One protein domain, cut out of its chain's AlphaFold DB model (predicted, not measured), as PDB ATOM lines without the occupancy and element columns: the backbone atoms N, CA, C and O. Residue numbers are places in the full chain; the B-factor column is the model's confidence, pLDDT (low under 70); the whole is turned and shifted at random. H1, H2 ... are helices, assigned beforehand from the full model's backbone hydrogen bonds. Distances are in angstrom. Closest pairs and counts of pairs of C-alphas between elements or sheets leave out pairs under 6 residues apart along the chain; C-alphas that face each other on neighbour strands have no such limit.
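What this domain is: This is residues 114 to 156 of the 156 residues of the protein "HECT domain-containing protein" of Oncorhynchus mykiss (UniProt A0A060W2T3). There is little regular structure here: two short helices, H1 and H2, with a long loop, residues 121 to 140, that runs out from H1 to one end and folds back to H2, while a tail, residues 148 to 156, makes the other end. Of 43 printed residues, H1 then H2 hold 14; the class is all helix, with no named strand. The outline is a rod of 44 by 14 by 11 A, only just extended, close to loose, with a radius of gyration of the C-alphas of 13.9 A.

How they stand to each other: Look first at H1, residues 114 to 120, and H2, residues 141 to 147. They only just touch, with 3 pairs of C-alphas within 8 A; the closest C-alphas, of Cys 115 and Asp 143, are 5.9 A apart. Their lines stand about perpendicular, at 80 degrees. In both helices every O i to N i+4 pair is within hydrogen-bond range.

Where its parts are: Find C-alpha 114 at (-37.224, 41.198, -32.040); from there H1 runs 10.1 A to C-alpha 120. H2 also runs 10.1 A, ending at C-alpha 147, (-42.447, 37.582, -26.179).

The domain as a whole: The C-alphas farthest apart, of Cys 128 and Leu 156, are 44.2 A apart. The link H1 to H2 is long, and the printed part has no cut. Residues 149 to 156 have pLDDT under 70.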
ATOM      1  N   PRO A 114     -38.554  40.728 -31.634       90.19
ATOM      2  CA  PRO A 114     -37.224  41.198 -32.040       90.19
ATOM      3  C   PRO A 114     -36.127  40.130 -31.990       90.19
ATOM      4  O   PRO A 114     -35.259  40.078 -32.861       90.19
ATOM      5  N   CYS A 115     -36.182  39.239 -31.001       90.38
ATOM      6  CA  CYS A 115     -35.208  38.170 -30.817       90.38
ATOM      7  C   CYS A 115     -35.140  37.178 -31.991       90.38
ATOM      8  O   CYS A 115     -34.063  36.663 -32.288       90.38
ATOM      9  N   VAL A 116     -36.241  36.956 -32.716       91.75
ATOM     10  CA  VAL A 116     -36.239  36.113 -33.923       91.75
ATOM     11  C   VAL A 116     -35.405  36.767 -35.020       91.75
ATOM     12  O   VAL A 116     -34.559  36.108 -35.620       91.75
ATOM     13  N   TYR A 117     -35.568  38.075 -35.234       90.88
ATOM     14  CA  TYR A 117     -34.771  38.812 -36.215       90.88
ATOM     15  C   TYR A 117     -33.292  38.871 -35.823       90.88
ATOM     16  O   TYR A 117     -32.439  38.710 -36.691       90.88
ATOM     17  N   LYS A 118     -32.970  38.999 -34.525       90.81
ATOM     18  CA  LYS A 118     -31.581  38.895 -34.037       90.81
ATOM     19  C   LYS A 118     -30.942  37.566 -34.454       90.81
ATOM     20  O   LYS A 118     -29.815  37.559 -34.942       90.81
ATOM     21  N   LYS A 119     -31.667  36.447 -34.317       90.62
ATOM     22  CA  LYS A 119     -31.184  35.135 -34.779       90.62
ATOM     23  C   LYS A 119     -31.037  35.093 -36.302       90.62
ATOM     24  O   LYS A 119     -29.991  34.684 -36.787       90.62
ATOM     25  N   LEU A 120     -32.035  35.551 -37.058       89.56
ATOM     26  CA  LEU A 120     -31.990  35.536 -38.529       89.56
ATOM     27  C   LEU A 120     -30.840  36.370 -39.118       89.56
ATOM     28  O   LEU A 120     -30.332  36.031 -40.181       89.56
ATOM     29  N   LEU A 121     -30.427  37.435 -38.430       88.75
ATOM     30  CA  LEU A 121     -29.353  38.340 -38.853       88.75
ATOM     31  C   LEU A 121     -27.974  37.963 -38.283       88.75
ATOM     32  O   LEU A 121     -27.061  38.785 -38.314       88.75
ATOM     33  N   THR A 122     -27.815  36.756 -37.732       89.50
ATOM     34  CA  THR A 122     -26.543  36.290 -37.161       89.50
ATOM     35  C   THR A 122     -25.997  35.092 -37.953       89.50
ATOM     36  O   THR A 122     -26.655  34.050 -37.963       89.50
ATOM     37  N   PRO A 123     -24.792  35.171 -38.550       85.12
ATOM     38  CA  PRO A 123     -23.949  36.364 -38.669       85.12
ATOM     39  C   PRO A 123     -24.577  37.421 -39.605       85.12
ATOM     40  O   PRO A 123     -25.414  37.078 -40.437       85.12
ATOM     41  N   PRO A 124     -24.164  38.700 -39.512       81.44
ATOM     42  CA  PRO A 124     -24.735  39.797 -40.310       81.44
ATOM     43  C   PRO A 124     -24.419  39.703 -41.810       81.44
ATOM     44  O   PRO A 124     -24.861  40.537 -42.598       81.44
ATOM     45  N   VAL A 125     -23.641  38.699 -42.207       81.12
ATOM     46  CA  VAL A 125     -23.249  38.421 -43.584       81.12
ATOM     47  C   VAL A 125     -23.736  37.023 -43.930       81.12
ATOM     48  O   VAL A 125     -23.584  36.105 -43.128       81.12
ATOM     49  N   VAL A 126     -24.297  36.859 -45.130       78.94
ATOM     50  CA  VAL A 126     -24.675  35.538 -45.643       78.94
ATOM     51  C   VAL A 126     -23.415  34.675 -45.717       78.94
ATOM     52  O   VAL A 126     -22.488  35.044 -46.443       78.94
ATOM     53  N   PRO A 127     -23.350  33.548 -44.990       81.44
ATOM     54  CA  PRO A 127     -22.186  32.687 -45.059       81.44
ATOM     55  C   PRO A 127     -21.995  32.113 -46.464       81.44
ATOM     56  O   PRO A 127     -22.963  31.728 -47.121       81.44
ATOM     57  N   CYS A 128     -20.744  32.034 -46.916       82.88
ATOM     58  CA  CYS A 128     -20.409  31.356 -48.171       82.88
ATOM     59  C   CYS A 128     -20.498  29.829 -48.041       82.88
ATOM     60  O   CYS A 128     -20.773  29.150 -49.027       82.88
ATOM     61  N   ASP A 129     -20.256  29.309 -46.837       84.62
ATOM     62  CA  ASP A 129     -20.290  27.884 -46.531       84.62
ATOM     63  C   ASP A 129     -21.648  27.507 -45.899       84.62
ATOM     64  O   ASP A 129     -21.998  28.080 -44.857       84.62
ATOM     65  N   PRO A 130     -22.413  26.571 -46.501       77.69
ATOM     66  CA  PRO A 130     -23.675  26.090 -45.947       77.69
ATOM     67  C   PRO A 130     -23.565  25.493 -44.536       77.69
ATOM     68  O   PRO A 130     -24.566  25.508 -43.821       77.69
ATOM     69  N   ASP A 131     -22.390  25.006 -44.133       83.88
ATOM     70  CA  ASP A 131     -22.159  24.412 -42.810       83.88
ATOM     71  C   ASP A 131     -21.825  25.462 -41.737       83.88
ATOM     72  O   ASP A 131     -21.671  25.142 -40.555       83.88
ATOM     73  N   THR A 132     -21.753  26.745 -42.117       85.50
ATOM     74  CA  THR A 132     -21.511  27.828 -41.161       85.50
ATOM     75  C   THR A 132     -22.657  27.904 -40.150       85.50
ATOM     76  O   THR A 132     -23.820  28.031 -40.547       85.50
ATOM     77  N   PRO A 133     -22.368  27.915 -38.837       84.31
ATOM     78  CA  PRO A 133     -23.403  28.070 -37.829       84.31
ATOM     79  C   PRO A 133     -24.066  29.450 -37.947       84.31
ATOM     80  O   PRO A 133     -23.433  30.493 -37.777       84.31
ATOM     81  N   VAL A 134     -25.371  29.448 -38.214       87.81
ATOM     82  CA  VAL A 134     -26.236  30.635 -38.254       87.81
ATOM     83  C   VAL A 134     -27.186  30.641 -37.059       87.81
ATOM     84  O   VAL A 134     -27.444  29.610 -36.440       87.81
ATOM     85  N   GLY A 135     -27.736  31.800 -36.706       86.19
ATOM     86  CA  GLY A 135     -28.713  31.898 -35.621       86.19
ATOM     87  C   GLY A 135     -28.136  31.795 -34.211       86.19
ATOM     88  O   GLY A 135     -28.911  31.656 -33.264       86.19
ATOM     89  N   MET A 136     -26.814  31.915 -34.055       85.25
ATOM     90  CA  MET A 136     -26.086  31.785 -32.781       85.25
ATOM     91  C   MET A 136     -26.234  32.997 -31.837       85.25
ATOM     92  O   MET A 136     -25.424  33.189 -30.932       85.25
ATOM     93  N   ALA A 137     -27.259  33.835 -32.024       85.44
ATOM     94  CA  ALA A 137     -27.514  34.964 -31.136       85.44
ATOM     95  C   ALA A 137     -27.900  34.468 -29.733       85.44
ATOM     96  O   ALA A 137     -28.797  33.634 -29.580       85.44
ATOM     97  N   THR A 138     -27.235  35.006 -28.708       85.44
ATOM     98  CA  THR A 138     -27.577  34.733 -27.306       85.44
ATOM     99  C   THR A 138     -28.896  35.424 -26.969       85.44
ATOM    100  O   THR A 138     -29.057  36.609 -27.256       85.44
ATOM    101  N   LEU A 139     -29.836  34.682 -26.381       85.81
ATOM    102  CA  LEU A 139     -31.122  35.209 -25.925       85.81
ATOM    103  C   LEU A 139     -31.075  35.470 -24.419       85.81
ATOM    104  O   LEU A 139     -30.604  34.617 -23.666       85.81
ATOM    105  N   THR A 140     -31.574  36.626 -23.984       87.25
ATOM    106  CA  THR A 140     -31.630  37.008 -22.563       87.25
ATOM    107  C   THR A 140     -33.044  36.877 -21.988       87.25
ATOM    108  O   THR A 140     -34.015  36.613 -22.702       87.25
ATOM    109  N   LEU A 141     -33.185  37.072 -20.671       85.31
ATOM    110  CA  LEU A 141     -34.503  37.157 -20.032       85.31
ATOM    111  C   LEU A 141     -35.332  38.336 -20.567       85.31
ATOM    112  O   LEU A 141     -36.546  38.197 -20.704       85.31
ATOM    113  N   ASP A 142     -34.686  39.441 -20.947       85.19
ATOM    114  CA  ASP A 142     -35.361  40.600 -21.544       85.19
ATOM    115  C   ASP A 142     -36.001  40.243 -22.891       85.19
ATOM    116  O   ASP A 142     -37.123  40.654 -23.183       85.19
ATOM    117  N   ASP A 143     -35.318  39.426 -23.704       85.56
ATOM    118  CA  ASP A 143     -35.879  38.923 -24.959       85.56
ATOM    119  C   ASP A 143     -37.132  38.079 -24.697       85.56
ATOM    120  O   ASP A 143     -38.125  38.205 -25.410       85.56
ATOM    121  N   LEU A 144     -37.117  37.239 -23.656       81.75
ATOM    122  CA  LEU A 144     -38.267  36.413 -23.285       81.75
ATOM    123  C   LEU A 144     -39.434  37.261 -22.757       81.75
ATOM    124  O   LEU A 144     -40.592  36.982 -23.079       81.75
ATOM    125  N   GLN A 145     -39.140  38.319 -22.000       82.19
ATOM    126  CA  GLN A 145     -40.137  39.266 -21.505       82.19
ATOM    127  C   GLN A 145     -40.854  40.001 -22.647       82.19
ATOM    128  O   GLN A 145     -42.048  40.272 -22.538       82.19
ATOM    129  N   GLN A 146     -40.173  40.269 -23.764       78.62
ATOM    130  CA  GLN A 146     -40.801  40.853 -24.958       78.62
ATOM    131  C   GLN A 146     -41.795  39.899 -25.636       78.62
ATOM    132  O   GLN A 146     -42.789  40.351 -26.201       78.62
ATOM    133  N   VAL A 147     -41.547  38.587 -25.588       79.19
ATOM    134  CA  VAL A 147     -42.447  37.582 -26.179       79.19
ATOM    135  C   VAL A 147     -43.645  37.317 -25.273       79.19
ATOM    136  O   VAL A 147     -44.785  37.323 -25.740       79.19
ATOM    137  N   MET A 148     -43.378  37.088 -23.983       77.75
ATOM    138  CA  MET A 148     -44.355  36.694 -22.965       77.75
ATOM    139  C   MET A 148     -44.224  37.586 -21.716       77.75
ATOM    140  O   MET A 148     -43.633  37.175 -20.709       77.75
ATOM    141  N   PRO A 149     -44.795  38.802 -21.748       66.69
ATOM    142  CA  PRO A 149     -44.629  39.782 -20.675       66.69
ATOM    143  C   PRO A 149     -45.332  39.397 -19.364       66.69
ATOM    144  O   PRO A 149     -44.963  39.898 -18.303       66.69
ATOM    145  N   VAL A 150     -46.337  38.515 -19.403       63.06
ATOM    146  CA  VAL A 150     -47.114  38.113 -18.213       63.06
ATOM    147  C   VAL A 150     -46.456  36.950 -17.456       63.06
ATOM    148  O   VAL A 150     -46.443  36.940 -16.224       63.06
ATOM    149  N   CYS A 151     -45.828  36.007 -18.168       57.09
ATOM    150  CA  CYS A 151     -45.146  34.850 -17.566       57.09
ATOM    151  C   CYS A 151     -43.875  35.228 -16.785       57.09
ATOM    152  O   CYS A 151     -43.459  34.500 -15.889       57.09
ATOM    153  N   THR A 152     -43.257  36.366 -17.103       54.62
ATOM    154  CA  THR A 152     -42.020  36.847 -16.464       54.62
ATOM    155  C   THR A 152     -42.260  37.615 -15.165       54.62
ATOM    156  O   THR A 152     -41.353  37.708 -14.346       54.62
ATOM    157  N   ARG A 153     -43.485  38.102 -14.919       54.62
ATOM    158  CA  ARG A 153     -43.825  38.870 -13.706       54.62
ATOM    159  C   ARG A 153     -43.991  38.026 -12.438       54.62
ATOM    160  O   ARG A 153     -44.004  38.592 -11.358       54.62
ATOM    161  N   HIS A 154     -44.099  36.701 -12.555       49.81
ATOM    162  CA  HIS A 154     -44.291  35.783 -11.419       49.81
ATOM    163  C   HIS A 154     -42.994  35.092 -10.955       49.81
ATOM    164  O   HIS A 154     -43.049  34.118 -10.207       49.81
ATOM    165  N   LYS A 155     -41.825  35.547 -11.429       44.94
ATOM    166  CA  LYS A 155     -40.507  35.015 -11.032       44.94
ATOM    167  C   LYS A 155     -39.619  36.031 -10.296       44.94
ATOM    168  O   LYS A 155     -38.420  35.792 -10.177       44.94
ATOM    169  N   LEU A 156     -40.203  37.126  -9.808       41.19
ATOM    170  CA  LEU A 156     -39.574  38.086  -8.895       41.19
ATOM    171  C   LEU A 156     -40.344  38.111  -7.577       41.19
ATOM    172  O   LEU A 156     -41.593  38.062  -7.650       41.19
TER     173      LEU A 156